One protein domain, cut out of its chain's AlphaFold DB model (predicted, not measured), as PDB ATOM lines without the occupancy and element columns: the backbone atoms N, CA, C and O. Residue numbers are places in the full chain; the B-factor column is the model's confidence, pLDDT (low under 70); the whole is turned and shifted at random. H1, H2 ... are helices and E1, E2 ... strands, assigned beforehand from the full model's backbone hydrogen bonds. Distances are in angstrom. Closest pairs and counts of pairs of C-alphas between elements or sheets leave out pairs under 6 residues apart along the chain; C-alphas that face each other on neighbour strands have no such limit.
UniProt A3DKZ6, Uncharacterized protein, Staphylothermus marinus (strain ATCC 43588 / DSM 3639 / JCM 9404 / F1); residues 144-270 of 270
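This is residues 144 to 270 of the 270 residues of an uncharacterized protein of Staphylothermus marinus (strain ATCC 43588 / DSM 3639 / JCM 9404 / F1) (UniProt A3DKZ6). A strongly twisted sheet of seven strands has two long helices, H1 and H4, on one face, partly side by side, H1 over E1 and E2 and H4 over E5 and E7. A short helix, H3, packs on E7 and on H4, while H2 sits at the far end of H1 and only grazes the sheet. The 127 printed residues hold four named helices and seven named strands, in the order H1 H2 E1 E2 E3 E4 E5 H3 E6 E7 H4; the class is mixed, helices and strands. The sheet is branched at E2, and its neighbour pairs are antiparallel. The whole is compact, with a radius of gyration of the C-alphas of 13.4 A and spans of 39 by 33 by 26 A.

In the sheet, E2, residues 184 to 193, has E1, residues 173 to 179, on one side, and E3, residues 196 to 199, and E4, residues 203 to 206, on the other side. The pairing is staggered: E4 is beside residues 184 to 187 of E2 and E3 beside residues 190 to 193. E1, E2 and E3 form a meander, each strand the antiparallel neighbour of the one before. E1 and E2 are a hairpin, with N 176 and O 188 2.9 A apart, within hydrogen-bond range; E2 and E3 are another, with N 191 and O 198 at 2.8 A. E2 and E4 have N 203 and O 187 at 2.8 A. On the other side of E1 is E5, residues 221 to 224, with N 224 and O 175 at 2.8 A. E5 has E1 on one side and E7, residues 248 to 253, on the other side, with N 221 and O 253 at 2.8 A, and E6, residues 240 to 244, forms a hairpin with E7, with N 242 and O 250 at 2.9 A. The edge strands are E3, E4 and E6. H1, residues 144 to 159, is on the sheet at a height of 8.4 A, over E1 and E2, and runs along the strands, at 10 degrees to E2 on the local plane. Its closest C-alphas to E1 are those of Val 148 and Gly 178, 6.0 A apart. H4, residues 256 to 269, is on the same face at a height of 10.3 A, over E7 and, only just, over E5, on which 3 of its C-alphas fall; it runs slantwise to the strands, at 47 degrees to E7 on the local plane. H4 is the hub, touching three helices. With residues 256 to 260 alone it touches H1 at a shallow tilt of 25 degrees, the same way; the closest C-alphas, of Ala 155 and Val 257, are 4.5 A apart. H3, residues 228 to 235, is on the sheet over E7 and touches H4 at a steep tilt of 65 degrees, opposite ways, with the C-alphas of Ala 234 and Leu 262 closest at 6.8 A. H2, residues 163 to 169, only just touches H4, with 3 pairs of C-alphas within 8 A, the closest those of Leu 165 and Leu 267 at 6.1 A; they stand about perpendicular, at 88 degrees. H1 and H3 are apart. In H1, H2, H3 and H4 every O i to N i+4 pair is within hydrogen-bond range.

H1 begins at C-alpha 144, (66.907, 125.003, 112.517), and is 22.2 A long. E2, the longest strand, measures 28.9 A and ends at C-alpha 193, (96.837, 133.461, 122.905). E1 measures 19.8 A and E7 16.2 A. H4 measures 20.4 A and ends at C-alpha 269, (90.108, 109.609, 131.062).

The two C-alphas farthest apart are those of Ser 208 and Thr 270, at 40.3 A. The printed part has no cut and ends at Thr 270, the chain's last residue. The link from E4 to E5, residues 207 to 220, is long; the other links are tight. The mean pLDDT of the printed part is 86.1, and the residues under 70 are 144, 146, 201 to 203 and 270.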
ATOM      1  N   SER A 144      65.610 125.664 112.646       69.62
ATOM      2  CA  SER A 144      66.907 125.003 112.517       69.62
ATOM      3  C   SER A 144      68.064 125.976 112.746       69.62
ATOM      4  O   SER A 144      68.958 125.669 113.532       69.62
ATOM      5  N   GLU A 145      68.025 127.162 112.141       70.44
ATOM      6  CA  GLU A 145      69.050 128.200 112.293       70.44
ATOM      7  C   GLU A 145      69.252 128.604 113.756       70.44
ATOM      8  O   GLU A 145      70.372 128.574 114.269       70.44
ATOM      9  N   HIS A 146      68.170 128.853 114.491       66.50
ATOM     10  CA  HIS A 146      68.275 129.179 115.911       66.50
ATOM     11  C   HIS A 146      68.670 128.004 116.786       66.50
ATOM     12  O   HIS A 146      69.442 128.183 117.729       66.50
ATOM     13  N   LYS A 147      68.188 126.789 116.489       75.38
ATOM     14  CA  LYS A 147      68.668 125.589 117.181       75.38
ATOM     15  C   LYS A 147      70.187 125.505 117.048       75.38
ATOM     16  O   LYS A 147      70.866 125.314 118.056       75.38
ATOM     17  N   VAL A 148      70.717 125.672 115.837       74.19
ATOM     18  CA  VAL A 148      72.156 125.611 115.574       74.19
ATOM     19  C   VAL A 148      72.895 126.705 116.339       74.19
ATOM     20  O   VAL A 148      73.753 126.380 117.163       74.19
ATOM     21  N   PHE A 149      72.507 127.970 116.166       75.94
ATOM     22  CA  PHE A 149      73.123 129.102 116.861       75.94
ATOM     23  C   PHE A 149      73.137 128.908 118.383       75.94
ATOM     24  O   PHE A 149      74.166 129.054 119.045       75.94
ATOM     25  N   HIS A 150      72.002 128.513 118.958       75.12
ATOM     26  CA  HIS A 150      71.871 128.379 120.399       75.12
ATOM     27  C   HIS A 150      72.691 127.209 120.957       75.12
ATOM     28  O   HIS A 150      73.295 127.322 122.031       75.12
ATOM     29  N   ARG A 151      72.702 126.057 120.275       85.06
ATOM     30  CA  ARG A 151      73.516 124.914 120.712       85.06
ATOM     31  C   ARG A 151      75.003 125.234 120.605       85.06
ATOM     32  O   ARG A 151      75.733 124.885 121.530       85.06
ATOM     33  N   LEU A 152      75.420 125.967 119.573       85.00
ATOM     34  CA  LEU A 152      76.791 126.459 119.444       85.00
ATOM     35  C   LEU A 152      77.171 127.418 120.565       85.00
ATOM     36  O   LEU A 152      78.191 127.208 121.210       85.00
ATOM     37  N   ASN A 153      76.335 128.410 120.871       78.38
ATOM     38  CA  ASN A 153      76.635 129.362 121.940       78.38
ATOM     39  C   ASN A 153      76.752 128.669 123.306       78.38
ATOM     40  O   ASN A 153      77.658 128.959 124.086       78.38
ATOM     41  N   ASN A 154      75.882 127.694 123.581       79.25
ATOM     42  CA  ASN A 154      75.978 126.877 124.792       79.25
ATOM     43  C   ASN A 154      77.272 126.056 124.839       79.25
ATOM     44  O   ASN A 154      77.921 126.005 125.883       79.25
ATOM     45  N   ALA A 155      77.636 125.409 123.729       89.94
ATOM     46  CA  ALA A 155      78.847 124.603 123.617       89.94
ATOM     47  C   ALA A 155      80.104 125.458 123.824       89.94
ATOM     48  O   ALA A 155      80.956 125.125 124.642       89.94
ATOM     49  N   LEU A 156      80.161 126.614 123.167       84.81
ATOM     50  CA  LEU A 156      81.221 127.604 123.305       84.81
ATOM     51  C   LEU A 156      81.366 128.124 124.739       84.81
ATOM     52  O   LEU A 156      82.467 128.149 125.277       84.81
ATOM     53  N   ASN A 157      80.259 128.504 125.383       83.19
ATOM     54  CA  ASN A 157      80.279 128.977 126.770       83.19
ATOM     55  C   ASN A 157      80.693 127.880 127.761       83.19
ATOM     56  O   ASN A 157      81.174 128.193 128.848       83.19
ATOM     57  N   ARG A 158      80.486 126.606 127.413       91.06
ATOM     58  CA  ARG A 158      80.953 125.463 128.202       91.06
ATOM     59  C   ARG A 158      82.449 125.223 127.989       91.06
ATOM     60  O   ARG A 158      83.176 125.157 128.973       91.06
ATOM     61  N   LEU A 159      82.904 125.190 126.733       91.56
ATOM     62  CA  LEU A 159      84.318 125.044 126.368       91.56
ATOM     63  C   LEU A 159      85.188 126.127 127.003       91.56
ATOM     64  O   LEU A 159      86.179 125.809 127.646       91.56
ATOM     65  N   ILE A 160      84.797 127.399 126.875       86.94
ATOM     66  CA  ILE A 160      85.604 128.532 127.354       86.94
ATOM     67  C   ILE A 160      85.762 128.561 128.879       86.94
ATOM     68  O   ILE A 160      86.713 129.142 129.385       86.94
ATOM     69  N   LYS A 161      84.850 127.919 129.620       89.12
ATOM     70  CA  LYS A 161      84.940 127.789 131.081       89.12
ATOM     71  C   LYS A 161      85.861 126.654 131.527       89.12
ATOM     72  O   LYS A 161      86.188 126.588 132.707       89.12
ATOM     73  N   ASN A 162      86.252 125.760 130.622       91.69
ATOM     74  CA  ASN A 162      87.099 124.613 130.921       91.69
ATOM     75  C   ASN A 162      88.507 124.824 130.343       91.69
ATOM     76  O   ASN A 162      88.883 124.224 129.337       91.69
ATOM     77  N   GLU A 163      89.283 125.712 130.969       90.31
ATOM     78  CA  GLU A 163      90.626 126.060 130.487       90.31
ATOM     79  C   GLU A 163      91.574 124.862 130.402       90.31
ATOM     80  O   GLU A 163      92.393 124.800 129.487       90.31
ATOM     81  N   GLU A 164      91.480 123.913 131.335       91.62
ATOM     82  CA  GLU A 164      92.343 122.730 131.348       91.62
ATOM     83  C   GLU A 164      92.121 121.878 130.095       91.62
ATOM     84  O   GLU A 164      93.078 121.529 129.397       91.62
ATOM     85  N   LEU A 165      90.852 121.635 129.748       92.75
ATOM     86  CA  LEU A 165      90.493 120.981 128.497       92.75
ATOM     87  C   LEU A 165      91.054 121.761 127.303       92.75
ATOM     88  O   LEU A 165      91.733 121.181 126.461       92.75
ATOM     89  N   LEU A 166      90.822 123.075 127.240       93.00
ATOM     90  CA  LEU A 166      91.294 123.903 126.126       93.00
ATOM     91  C   LEU A 166      92.817 123.855 125.954       93.00
ATOM     92  O   LEU A 166      93.301 123.803 124.824       93.00
ATOM     93  N   ARG A 167      93.584 123.813 127.049       91.38
ATOM     94  CA  ARG A 167      95.049 123.675 126.997       91.38
ATOM     95  C   ARG A 167      95.485 122.339 126.404       91.38
ATOM     96  O   ARG A 167      96.486 122.330 125.691       91.38
ATOM     97  N   LYS A 168      94.750 121.252 126.672       89.62
ATOM     98  CA  LYS A 168      95.036 119.919 126.115       89.62
ATOM     99  C   LYS A 168      94.633 119.793 124.645       89.62
ATOM    100  O   LYS A 168      95.325 119.120 123.891       89.62
ATOM    101  N   ILE A 169      93.520 120.408 124.236       90.12
ATOM    102  CA  ILE A 169      92.929 120.145 122.914       90.12
ATOM    103  C   ILE A 169      93.255 121.203 121.851       90.12
ATOM    104  O   ILE A 169      93.085 120.922 120.669       90.12
ATOM    105  N   ILE A 170      93.692 122.412 122.235       86.75
ATOM    106  CA  ILE A 170      93.971 123.510 121.295       86.75
ATOM    107  C   ILE A 170      95.478 123.716 121.118       86.75
ATOM    108  O   ILE A 170      96.172 124.174 122.032       86.75
ATOM    109  N   TYR A 171      95.961 123.497 119.889       80.44
ATOM    110  CA  TYR A 171      97.303 123.926 119.481       80.44
ATOM    111  C   TYR A 171      97.362 125.444 119.280       80.44
ATOM    112  O   TYR A 171      98.047 126.121 120.039       80.44
ATOM    113  N   ASN A 172      96.588 125.967 118.320       84.12
ATOM    114  CA  ASN A 172      96.502 127.401 118.004       84.12
ATOM    115  C   ASN A 172      95.047 127.889 117.926       84.12
ATOM    116  O   ASN A 172      94.674 128.865 118.575       84.12
ATOM    117  N   LYS A 173      94.213 127.193 117.145       90.19
ATOM    118  CA  LYS A 173      92.814 127.544 116.889       90.19
ATOM    119  C   LYS A 173      91.955 126.285 116.916       90.19
ATOM    120  O   LYS A 173      92.339 125.274 116.335       90.19
ATOM    121  N   LEU A 174      90.800 126.373 117.560       93.12
ATOM    122  CA  LEU A 174      89.745 125.366 117.527       93.12
ATOM    123  C   LEU A 174      88.539 125.966 116.820       93.12
ATOM    124  O   LEU A 174      88.068 127.025 117.230       93.12
ATOM    125  N   ILE A 175      88.041 125.310 115.779       94.56
ATOM    126  CA  ILE A 175      86.872 125.779 115.027       94.56
ATOM    127  C   ILE A 175      85.674 124.945 115.460       94.56
ATOM    128  O   ILE A 175      85.755 123.722 115.513       94.56
ATOM    129  N   ILE A 176      84.557 125.591 115.770       95.38
ATOM    130  CA  ILE A 176      83.308 124.925 116.133       95.38
ATOM    131  C   ILE A 176      82.169 125.519 115.319       95.38
ATOM    132  O   ILE A 176      82.062 126.734 115.163       95.38
ATOM    133  N   GLY A 177      81.290 124.667 114.814       94.06
ATOM    134  CA  GLY A 177      80.173 125.141 114.019       94.06
ATOM    135  C   GLY A 177      79.091 124.102 113.809       94.06
ATOM    136  O   GLY A 177      79.116 122.999 114.357       94.06
ATOM    137  N   GLY A 178      78.090 124.487 113.035       93.25
ATOM    138  CA  GLY A 178      76.999 123.617 112.638       93.25
ATOM    139  C   GLY A 178      76.237 124.197 111.462       93.25
ATOM    140  O   GLY A 178      76.262 125.404 111.219       93.25
ATOM    141  N   ARG A 179      75.562 123.330 110.713       90.25
ATOM    142  CA  ARG A 179      74.819 123.725 109.515       90.25
ATOM    143  C   ARG A 179      73.320 123.692 109.776       90.25
ATOM    144  O   ARG A 179      72.813 122.713 110.324       90.25
ATOM    145  N   SER A 180      72.605 124.735 109.366       80.06
ATOM    146  CA  SER A 180      71.142 124.740 109.411       80.06
ATOM    147  C   SER A 180      70.535 123.914 108.266       80.06
ATOM    148  O   SER A 180      71.236 123.378 107.409       80.06
ATOM    149  N   LEU A 181      69.208 123.782 108.242       75.00
ATOM    150  CA  LEU A 181      68.474 123.211 107.106       75.00
ATOM    151  C   LEU A 181      68.596 124.059 105.832       75.00
ATOM    152  O   LEU A 181      68.375 123.544 104.737       75.00
ATOM    153  N   GLY A 182      68.921 125.343 105.979       72.50
ATOM    154  CA  GLY A 182      69.111 126.269 104.875       72.50
ATOM    155  C   GLY A 182      70.498 126.168 104.241       72.50
ATOM    156  O   GLY A 182      71.212 125.166 104.339       72.50
ATOM    157  N   ASN A 183      70.886 127.258 103.583       72.06
ATOM    158  CA  ASN A 183      72.202 127.405 102.966       72.06
ATOM    159  C   ASN A 183      73.196 128.141 103.885       72.06
ATOM    160  O   ASN A 183      74.169 128.726 103.411       72.06
ATOM    161  N   THR A 184      72.936 128.109 105.190       75.38
ATOM    162  CA  THR A 184      73.684 128.839 106.213       75.38
ATOM    163  C   THR A 184      74.394 127.846 107.127       75.38
ATOM    164  O   THR A 184      73.789 126.899 107.640       75.38
ATOM    165  N   ALA A 185      75.683 128.064 107.358       82.44
ATOM    166  CA  ALA A 185      76.406 127.474 108.474       82.44
ATOM    167  C   ALA A 185      76.686 128.557 109.517       82.44
ATOM    168  O   ALA A 185      76.830 129.729 109.187       82.44
ATOM    169  N   TYR A 186      76.743 128.158 110.778       84.19
ATOM    170  CA  TYR A 186      77.139 129.020 111.882       84.19
ATOM    171  C   TYR A 186      78.465 128.515 112.398       84.19
ATOM    172  O   TYR A 186      78.587 127.334 112.732       84.19
ATOM    173  N   VAL A 187      79.448 129.400 112.446       86.31
ATOM    174  CA  VAL A 187      80.821 129.036 112.775       86.31
ATOM    175  C   VAL A 187      81.369 130.026 113.781       86.31
ATOM    176  O   VAL A 187      80.985 131.189 113.819       86.31
ATOM    177  N   SER A 188      82.236 129.536 114.645       87.25
ATOM    178  CA  SER A 188      82.986 130.324 115.602       87.25
ATOM    179  C   SER A 188      84.318 129.632 115.845       87.25
ATOM    180  O   SER A 188      84.521 128.475 115.456       87.25
ATOM    181  N   ALA A 189      85.225 130.315 116.525       87.50
ATOM    182  CA  ALA A 189      86.468 129.715 116.951       87.50
ATOM    183  C   ALA A 189      86.852 130.117 118.369       87.50
ATOM    184  O   ALA A 189      86.429 131.141 118.908       87.50
ATOM    185  N   ILE A 190      87.705 129.287 118.955       85.38
ATOM    186  CA  ILE A 190      88.464 129.615 120.151       85.38
ATOM    187  C   ILE A 190      89.932 129.680 119.742       85.38
ATOM    188  O   ILE A 190      90.486 128.710 119.216       85.38
ATOM    189  N   ILE A 191      90.553 130.830 119.971       87.19
ATOM    190  CA  ILE A 191      91.956 131.093 119.658       87.19
ATOM    191  C   ILE A 191      92.752 131.066 120.956       87.19
ATOM    192  O   ILE A 191      92.403 131.733 121.932       87.19
ATOM    193  N   LYS A 192      93.848 130.310 120.954       87.38
ATOM    194  CA  LYS A 192      94.834 130.326 122.029       87.38
ATOM    195  C   LYS A 192      95.767 131.515 121.832       87.38
ATOM    196  O   LYS A 192      96.364 131.676 120.770       87.38
ATOM    197  N   THR A 193      95.905 132.333 122.863       87.50
ATOM    198  CA  THR A 193      96.837 133.461 122.905       87.50
ATOM    199  C   THR A 193      97.892 133.231 123.984       87.50
ATOM    200  O   THR A 193      97.796 132.295 124.780       87.50
ATOM    201  N   SER A 194      98.903 134.100 124.046       82.94
ATOM    202  CA  SER A 194      99.903 134.092 125.124       82.94
ATOM    203  C   SER A 194      99.288 134.241 126.520       82.94
ATOM    204  O   SER A 194      99.873 133.777 127.496       82.94
ATOM    205  N   HIS A 195      98.111 134.866 126.621       83.50
ATOM    206  CA  HIS A 195      97.469 135.222 127.889       83.50
ATOM    207  C   HIS A 195      96.215 134.394 128.204       83.50
ATOM    208  O   HIS A 195      95.557 134.661 129.203       83.50
ATOM    209  N   GLY A 196      95.874 133.393 127.385       87.00
ATOM    210  CA  GLY A 196      94.713 132.533 127.620       87.00
ATOM    211  C   GLY A 196      93.979 132.168 126.337       87.00
ATOM    212  O   GLY A 196      94.596 131.811 125.334       87.00
ATOM    213  N   PHE A 197      92.650 132.236 126.382       86.88
ATOM    214  CA  PHE A 197      91.779 131.851 125.275       86.88
ATOM    215  C   PHE A 197      90.813 132.976 124.932       86.88
ATOM    216  O   PHE A 197      90.171 133.548 125.812       86.88
ATOM    217  N   ILE A 198      90.686 133.268 123.641       84.50
ATOM    218  CA  ILE A 198      89.726 134.234 123.114       84.50
ATOM    219  C   ILE A 198      88.670 133.475 122.326       84.50
ATOM    220  O   ILE A 198      88.986 132.633 121.489       84.50
ATOM    221  N   LYS A 199      87.407 133.786 122.607       82.06
ATOM    222  CA  LYS A 199      86.249 133.263 121.891       82.06
ATOM    223  C   LYS A 199      85.827 134.266 120.819       82.06
ATOM    224  O   LYS A 199      85.502 135.400 121.162       82.06
ATOM    225  N   GLU A 200      85.793 133.845 119.560       77.44
ATOM    226  CA  GLU A 200      85.212 134.638 118.473       77.44
ATOM    227  C   GLU A 200      83.678 134.655 118.567       77.44
ATOM    228  O   GLU A 200      83.046 133.816 119.220       77.44
ATOM    229  N   CYS A 201      83.049 135.623 117.905       67.31
ATOM    230  CA  CYS A 201      81.600 135.619 117.741       67.31
ATOM    231  C   CYS A 201      81.147 134.395 116.930       67.31
ATOM    232  O   CYS A 201      81.936 133.749 116.242       67.31
ATOM    233  N   ILE A 202      79.866 134.042 117.047       69.06
ATOM    234  CA  ILE A 202      79.258 133.085 116.120       69.06
ATOM    235  C   ILE A 202      78.841 133.871 114.888       69.06
ATOM    236  O   ILE A 202      77.980 134.746 114.987       69.06
ATOM    237  N   GLU A 203      79.418 133.532 113.746       67.00
ATOM    238  CA  GLU A 203      79.142 134.183 112.476       67.00
ATOM    239  C   GLU A 203      78.270 133.288 111.588       67.00
ATOM    240  O   GLU A 203      78.567 132.097 111.419       67.00
ATOM    241  N   PRO A 204      77.175 133.829 111.023       73.56
ATOM    242  CA  PRO A 204      76.443 133.163 109.963       73.56
ATOM    243  C   PRO A 204      77.212 133.304 108.646       73.56
ATOM    244  O   PRO A 204      77.513 134.410 108.202       73.56
ATOM    245  N   ILE A 205      77.479 132.185 107.984       73.81
ATOM    246  CA  ILE A 205      78.151 132.147 106.687       73.81
ATOM    247  C   ILE A 205      77.315 131.376 105.670       73.81
ATOM    248  O   ILE A 205      76.708 130.347 105.973       73.81
ATOM    249  N   SER A 206      77.295 131.862 104.430       75.25
ATOM    250  CA  SER A 206      76.644 131.141 103.337       75.25
ATOM    251  C   SER A 206      77.567 130.055 102.792       75.25
ATOM    252  O   SER A 206      78.650 130.356 102.285       75.25
ATOM    253  N   ILE A 207      77.116 128.799 102.793       79.69
ATOM    254  CA  ILE A 207      77.900 127.677 102.244       79.69
ATOM    255  C   ILE A 207      77.993 127.701 100.707       79.69
ATOM    256  O   ILE A 207      78.762 126.939 100.120       79.69
ATOM    257  N   SER A 208      77.222 128.565 100.030       73.69
ATOM    258  CA  SER A 208      77.432 128.837  98.600       73.69
ATOM    259  C   SER A 208      78.716 129.627  98.353       73.69
ATOM    260  O   SER A 208      79.335 129.467  97.302       73.69
ATOM    261  N   THR A 209      79.085 130.481  99.308       72.19
ATOM    262  CA  THR A 209      80.252 131.365  99.239       72.19
ATOM    263  C   THR A 209      81.468 130.677  99.859       72.19
ATOM    264  O   THR A 209      82.513 130.600  99.222       72.19
ATOM    265  N   TYR A 210      81.305 130.104 101.054       76.00
ATOM    266  CA  TYR A 210      82.363 129.429 101.810       76.00
ATOM    267  C   TYR A 210      82.275 127.910 101.607       76.00
ATOM    268  O   TYR A 210      81.598 127.186 102.348       76.00
ATOM    269  N   LYS A 211      82.904 127.430 100.527       83.25
ATOM    270  CA  LYS A 211      82.797 126.038 100.052       83.25
ATOM    271  C   LYS A 211      83.426 125.019 101.003       83.25
ATOM    272  O   LYS A 211      83.018 123.860 100.982       83.25
ATOM    273  N   GLU A 212      84.366 125.438 101.840       84.94
ATOM    274  CA  GLU A 212      85.013 124.620 102.866       84.94
ATOM    275  C   GLU A 212      84.031 124.107 103.932       84.94
ATOM    276  O   GLU A 212      84.316 123.125 104.597       84.94
ATOM    277  N   TYR A 213      82.825 124.677 104.039       86.75
ATOM    278  CA  TYR A 213      81.769 124.201 104.945       86.75
ATOM    279  C   TYR A 213      80.704 123.339 104.243       86.75
ATOM    280  O   TYR A 213      79.720 122.917 104.856       86.75
ATOM    281  N   LYS A 214      80.863 123.056 102.943       86.88
ATOM    282  CA  LYS A 214      79.859 122.334 102.145       86.88
ATOM    283  C   LYS A 214      79.707 120.865 102.556       86.88
ATOM    284  O   LYS A 214      78.632 120.296 102.360       86.88
ATOM    285  N   TRP A 215      80.760 120.261 103.109       89.38
ATOM    286  CA  TRP A 215      80.768 118.858 103.538       89.38
ATOM    287  C   TRP A 215      79.867 118.597 104.752       89.38
ATOM    288  O   TRP A 215      79.420 117.469 104.954       89.38
ATOM    289  N   ILE A 216      79.558 119.627 105.542       89.88
ATOM    290  CA  ILE A 216      78.741 119.494 106.747       89.88
ATOM    291  C   ILE A 216      77.302 119.205 106.328       89.88
ATOM    292  O   ILE A 216      76.702 119.963 105.561       89.88
ATOM    293  N   GLN A 217      76.721 118.119 106.829       91.69
ATOM    294  CA  GLN A 217      75.322 117.800 106.551       91.69
ATOM    295  C   GLN A 217      74.373 118.743 107.317       91.69
ATOM    296  O   GLN A 217      74.719 119.231 108.397       91.69
ATOM    297  N   PRO A 218      73.159 119.012 106.800       88.44
ATOM    298  CA  PRO A 218      72.161 119.805 107.514       88.44
ATOM    299  C   PRO A 218      71.875 119.272 108.927       88.44
ATOM    300  O   PRO A 218      71.746 118.066 109.126       88.44
ATOM    301  N   ASN A 219      71.735 120.173 109.904       86.31
ATOM    302  CA  ASN A 219      71.556 119.895 111.338       86.31
ATOM    303  C   ASN A 219      72.695 119.123 112.033       86.31
ATOM    304  O   ASN A 219      72.513 118.702 113.177       86.31
ATOM    305  N   LYS A 220      73.860 118.958 111.397       94.12
ATOM    306  CA  LYS A 220      75.062 118.444 112.061       94.12
ATOM    307  C   LYS A 220      75.911 119.581 112.619       94.12
ATOM    308  O   LYS A 220      75.895 120.708 112.119       94.12
ATOM    309  N   PHE A 221      76.669 119.246 113.650       96.38
ATOM    310  CA  PHE A 221      77.640 120.098 114.319       96.38
ATOM    311  C   PHE A 221      79.022 119.474 114.225       96.38
ATOM    312  O   PHE A 221      79.149 118.255 114.103       96.38
ATOM    313  N   PHE A 222      80.048 120.305 114.321       96.56
ATOM    314  CA  PHE A 222      81.429 119.875 114.225       96.56
ATOM    315  C   PHE A 222      82.329 120.657 115.180       96.56
ATOM    316  O   PHE A 222      82.046 121.808 115.520       96.56
ATOM    317  N   ILE A 223      83.426 120.022 115.589       96.56
ATOM    318  CA  ILE A 223      84.562 120.661 116.258       96.56
ATOM    319  C   ILE A 223      85.828 120.196 115.540       96.56
ATOM    320  O   ILE A 223      86.083 118.996 115.481       96.56
ATOM    321  N   CYS A 224      86.597 121.137 115.007       95.56
ATOM    322  CA  CYS A 224      87.813 120.920 114.234       95.56
ATOM    323  C   CYS A 224      89.042 121.538 114.908       95.56
ATOM    324  O   CYS A 224      88.924 122.390 115.791       95.56
ATOM    325  N   GLY A 225      90.225 121.141 114.439       93.00
ATOM    326  CA  GLY A 225      91.512 121.541 115.010       93.00
ATOM    327  C   GLY A 225      91.954 120.637 116.162       93.00
ATOM    328  O   GLY A 225      92.699 121.079 117.034       93.00
ATOM    329  N   LEU A 226      91.467 119.389 116.192       94.12
ATOM    330  CA  LEU A 226      91.702 118.447 117.286       94.12
ATOM    331  C   LEU A 226      92.943 117.553 117.052       94.12
ATOM    332  O   LEU A 226      93.202 117.122 115.924       94.12
ATOM    333  N   PRO A 227      93.693 117.198 118.112       92.06
ATOM    334  CA  PRO A 227      94.713 116.151 118.068       92.06
ATOM    335  C   PRO A 227      94.158 114.781 117.636       92.06
ATOM    336  O   PRO A 227      92.994 114.460 117.891       92.06
ATOM    337  N   ASN A 228      95.008 113.936 117.041       90.31
ATOM    338  CA  ASN A 228      94.632 112.584 116.590       90.31
ATOM    339  C   ASN A 228      94.072 111.704 117.721       90.31
ATOM    340  O   ASN A 228      93.088 110.998 117.516       90.31
ATOM    341  N   GLU A 229      94.645 111.792 118.920       91.50
ATOM    342  CA  GLU A 229      94.232 111.011 120.099       91.50
ATOM    343  C   GLU A 229      92.759 111.256 120.470       91.50
ATOM    344  O   GLU A 229      92.015 110.333 120.808       91.50
ATOM    345  N   ILE A 230      92.294 112.500 120.317       91.19
ATOM    346  CA  ILE A 230      90.901 112.875 120.584       91.19
ATOM    347  C   ILE A 230      89.967 112.289 119.530       91.19
ATOM    348  O   ILE A 230      88.857 111.870 119.854       91.19
ATOM    349  N   MET A 231      90.414 112.224 118.275       90.62
ATOM    350  CA  MET A 231      89.641 111.608 117.197       90.62
ATOM    351  C   MET A 231      89.401 110.121 117.461       90.62
ATOM    352  O   MET A 231      88.290 109.624 117.272       90.62
ATOM    353  N   GLU A 232      90.432 109.415 117.922       90.06
ATOM    354  CA  GLU A 232      90.344 107.999 118.284       90.06
ATOM    355  C   GLU A 232      89.440 107.781 119.495       90.06
ATOM    356  O   GLU A 232      88.588 106.890 119.481       90.06
ATOM    357  N   PHE A 233      89.566 108.627 120.522       91.75
ATOM    358  CA  PHE A 233      88.675 108.605 121.676       91.75
ATOM    359  C   PHE A 233      87.214 108.839 121.268       91.75
ATOM    360  O   PHE A 233      86.335 108.059 121.633       91.75
ATOM    361  N   ALA A 234      86.947 109.875 120.471       90.06
ATOM    362  CA  ALA A 234      85.600 110.259 120.069       90.06
ATOM    363  C   ALA A 234      84.907 109.202 119.198       90.06
ATOM    364  O   ALA A 234      83.699 108.995 119.333       90.06
ATOM    365  N   SER A 235      85.668 108.494 118.358       87.19
ATOM    366  CA  SER A 235      85.149 107.423 117.496       87.19
ATOM    367  C   SER A 235      84.528 106.274 118.306       87.19
ATOM    368  O   SER A 235      83.547 105.675 117.873       87.19
ATOM    369  N   LYS A 236      85.017 106.015 119.531       88.94
ATOM    370  CA  LYS A 236      84.447 105.004 120.449       88.94
ATOM    371  C   LYS A 236      83.026 105.342 120.915       88.94
ATOM    372  O   LYS A 236      82.305 104.458 121.366       88.94
ATOM    373  N   TYR A 237      82.621 106.608 120.808       86.50
ATOM    374  CA  TYR A 237      81.309 107.110 121.227       86.50
ATOM    375  C   TYR A 237      80.376 107.414 120.045       86.50
ATOM    376  O   TYR A 237      79.357 108.081 120.227       86.50
ATOM    377  N   GLY A 238      80.707 106.927 118.844       80.69
ATOM    378  CA  GLY A 238      79.863 107.061 117.654       80.69
ATOM    379  C   GLY A 238      79.935 108.426 116.965       80.69
ATOM    380  O   GLY A 238      79.096 108.706 116.113       80.69
ATOM    381  N   SER A 239      80.910 109.273 117.313       84.62
ATOM    382  CA  SER A 239      81.171 110.509 116.569       84.62
ATOM    383  C   SER A 239      81.834 110.195 115.231       84.62
ATOM    384  O   SER A 239      82.757 109.383 115.157       84.62
ATOM    385  N   GLU A 240      81.395 110.876 114.178       86.81
ATOM    386  CA  GLU A 240      81.993 110.754 112.851       86.81
ATOM    387  C   GLU A 240      83.338 111.500 112.819       86.81
ATOM    388  O   GLU A 240      83.458 112.625 113.315       86.81
ATOM    389  N   LYS A 241      84.358 110.865 112.231       88.06
ATOM    390  CA  LYS A 241      85.679 111.457 111.994       88.06
ATOM    391  C   LYS A 241      85.731 112.039 110.587       88.06
ATOM    392  O   LYS A 241      85.468 111.337 109.614       88.06
ATOM    393  N   HIS A 242      86.156 113.291 110.484       87.56
ATOM    394  CA  HIS A 242      86.435 113.953 109.218       87.56
ATOM    395  C   HIS A 242      87.811 114.626 109.263       87.56
ATOM    396  O   HIS A 242      88.251 115.071 110.321       87.56
ATOM    397  N   VAL A 243      88.502 114.674 108.126       87.19
ATOM    398  CA  VAL A 243      89.767 115.401 107.976       87.19
ATOM    399  C   VAL A 243      89.556 116.431 106.880       87.19
ATOM    400  O   VAL A 243      89.429 116.066 105.712       87.19
ATOM    401  N   ASP A 244      89.490 117.701 107.272       87.56
ATOM    402  CA  ASP A 244      89.299 118.824 106.362       87.56
ATOM    403  C   ASP A 244      90.655 119.493 106.049       87.56
ATOM    404  O   ASP A 244      91.440 119.734 106.973       87.56
ATOM    405  N   PRO A 245      90.960 119.823 104.780       82.19
ATOM    406  CA  PRO A 245      92.230 120.453 104.409       82.19
ATOM    407  C   PRO A 245      92.486 121.820 105.060       82.19
ATOM    408  O   PRO A 245      93.640 122.216 105.203       82.19
ATOM    409  N   TYR A 246      91.431 122.546 105.436       82.69
ATOM    410  CA  TYR A 246      91.502 123.897 105.993       82.69
ATOM    411  C   TYR A 246      91.389 123.901 107.521       82.69
ATOM    412  O   TYR A 246      92.002 124.733 108.186       82.69
ATOM    413  N   MET A 247      90.602 122.982 108.084       86.69
ATOM    414  CA  MET A 247      90.257 122.955 109.511       86.69
ATOM    415  C   MET A 247      90.927 121.809 110.281       86.69
ATOM    416  O   MET A 247      90.891 121.788 111.513       86.69
ATOM    417  N   GLY A 248      91.559 120.867 109.580       89.44
ATOM    418  CA  GLY A 248      92.228 119.708 110.159       89.44
ATOM    419  C   GLY A 248      91.256 118.615 110.599       89.44
ATOM    420  O   GLY A 248      90.197 118.408 110.008       89.44
ATOM    421  N   ASN A 249      91.632 117.875 111.641       94.19
ATOM    422  CA  ASN A 249      90.797 116.807 112.179       94.19
ATOM    423  C   ASN A 249      89.549 117.367 112.865       94.19
ATOM    424  O   ASN A 249      89.654 118.218 113.755       94.19
ATOM    425  N   CYS A 250      88.396 116.818 112.497       95.00
ATOM    426  CA  CYS A 250      87.082 117.241 112.945       95.00
ATOM    427  C   CYS A 250      86.273 116.067 113.494       95.00
ATOM    428  O   CYS A 250      86.103 115.058 112.805       95.00
ATOM    429  N   ILE A 251      85.704 116.228 114.689       96.12
ATOM    430  CA  ILE A 251      84.605 115.378 115.164       96.12
ATOM    431  C   ILE A 251      83.278 115.983 114.722       96.12
ATOM    432  O   ILE A 251      83.088 117.198 114.806       96.12
ATOM    433  N   VAL A 252      82.356 115.135 114.282       95.56
ATOM    434  CA  VAL A 252      81.033 115.535 113.795       95.56
ATOM    435  C   VAL A 252      79.960 114.778 114.574       95.56
ATOM    436  O   VAL A 252      80.119 113.600 114.900       95.56
ATOM    437  N   GLY A 253      78.858 115.456 114.891       94.25
ATOM    438  CA  GLY A 253      77.738 114.862 115.612       94.25
ATOM    439  C   GLY A 253      76.457 115.686 115.530       94.25
ATOM    440  O   GLY A 253      76.410 116.753 114.921       94.25
ATOM    441  N   ASP A 254      75.398 115.192 116.163       93.12
ATOM    442  CA  ASP A 254      74.052 115.785 116.057       93.12
ATOM    443  C   ASP A 254      73.813 116.964 117.008       93.12
ATOM    444  O   ASP A 254      72.759 117.606 116.973       93.12
ATOM    445  N   ASP A 255      74.763 117.236 117.905       92.88
ATOM    446  CA  ASP A 255      74.606 118.245 118.941       92.88
ATOM    447  C   ASP A 255      75.948 118.808 119.432       92.88
ATOM    448  O   ASP A 255      76.772 118.079 119.985       92.88
ATOM    449  N   ALA A 256      76.134 120.127 119.306       93.38
ATOM    450  CA  ALA A 256      77.375 120.793 119.708       93.38
ATOM    451  C   ALA A 256      77.732 120.597 121.191       93.38
ATOM    452  O   ALA A 256      78.896 120.406 121.526       93.38
ATOM    453  N   VAL A 257      76.753 120.620 122.103       93.69
ATOM    454  CA  VAL A 257      77.036 120.477 123.542       93.69
ATOM    455  C   VAL A 257      77.442 119.043 123.864       93.69
ATOM    456  O   VAL A 257      78.321 118.839 124.695       93.69
ATOM    457  N   ARG A 258      76.847 118.041 123.202       95.19
ATOM    458  CA  ARG A 258      77.269 116.641 123.359       95.19
ATOM    459  C   ARG A 258      78.698 116.420 122.877       95.19
ATOM    460  O   ARG A 258      79.427 115.695 123.547       95.19
ATOM    461  N   LEU A 259      79.108 117.072 121.788       95.75
ATOM    462  CA  LEU A 259      80.504 117.047 121.339       95.75
ATOM    463  C   LEU A 259      81.439 117.642 122.403       95.75
ATOM    464  O   LEU A 259      82.477 117.060 122.693       95.75
ATOM    465  N   VAL A 260      81.048 118.734 123.067       95.69
ATOM    466  CA  VAL A 260      81.836 119.294 124.181       95.69
ATOM    467  C   VAL A 260      81.889 118.356 125.385       95.69
ATOM    468  O   VAL A 260      82.962 118.139 125.931       95.69
ATOM    469  N   ILE A 261      80.767 117.746 125.778       95.00
ATOM    470  CA  ILE A 261      80.738 116.758 126.872       95.00
ATOM    471  C   ILE A 261      81.650 115.567 126.555       95.00
ATOM    472  O   ILE A 261      82.296 115.022 127.445       95.00
ATOM    473  N   LEU A 262      81.717 115.156 125.288       94.62
ATOM    474  CA  LEU A 262      82.635 114.114 124.849       94.62
ATOM    475  C   LEU A 262      84.100 114.536 125.044       94.62
ATOM    476  O   LEU A 262      84.885 113.754 125.569       94.62
ATOM    477  N   LEU A 263      84.453 115.775 124.697       94.31
ATOM    478  CA  LEU A 263      85.791 116.322 124.949       94.31
ATOM    479  C   LEU A 263      86.103 116.422 126.452       94.31
ATOM    480  O   LEU A 263      87.212 116.125 126.877       94.31
ATOM    481  N   GLU A 264      85.133 116.772 127.290       93.62
ATOM    482  CA  GLU A 264      85.323 116.781 128.748       93.62
ATOM    483  C   GLU A 264      85.558 115.380 129.315       93.62
ATOM    484  O   GLU A 264      86.386 115.206 130.204       93.62
ATOM    485  N   LYS A 265      84.877 114.360 128.777       93.06
ATOM    486  CA  LYS A 265      85.134 112.965 129.157       93.06
ATOM    487  C   LYS A 265      86.549 112.524 128.804       93.06
ATOM    488  O   LYS A 265      87.130 111.765 129.570       93.06
ATOM    489  N   TYR A 266      87.091 113.007 127.683       90.88
ATOM    490  CA  TYR A 266      88.486 112.761 127.324       90.88
ATOM    491  C   TYR A 266      89.422 113.265 128.429       90.88
ATOM    492  O   TYR A 266      90.252 112.496 128.906       90.88
ATOM    493  N   LEU A 267      89.203 114.494 128.921       87.38
ATOM    494  CA  LEU A 267      89.989 115.068 130.017       87.38
ATOM    495  C   LEU A 267      89.960 114.200 131.283       87.38
ATOM    496  O   LEU A 267      90.989 114.055 131.925       87.38
ATOM    497  N   SER A 268      88.810 113.615 131.630       83.38
ATOM    498  CA  SER A 268      88.671 112.740 132.807       83.38
ATOM    499  C   SER A 268      89.256 111.334 132.623       83.38
ATOM    500  O   SER A 268      89.373 110.598 133.599       83.38
ATOM    501  N   SER A 269      89.558 110.932 131.388       76.44
ATOM    502  CA  SER A 269      90.108 109.609 131.062       76.44
ATOM    503  C   SER A 269      91.633 109.585 130.916       76.44
ATOM    504  O   SER A 269      92.200 108.500 130.788       76.44
ATOM    505  N   THR A 270      92.270 110.760 130.927       63.31
ATOM    506  CA  THR A 270      93.723 110.980 130.805       63.31
ATOM    507  C   THR A 270      94.291 111.600 132.067       63.31
ATOM    508  O   THR A 270      95.282 111.062 132.591       63.31
TER     509      THR A 270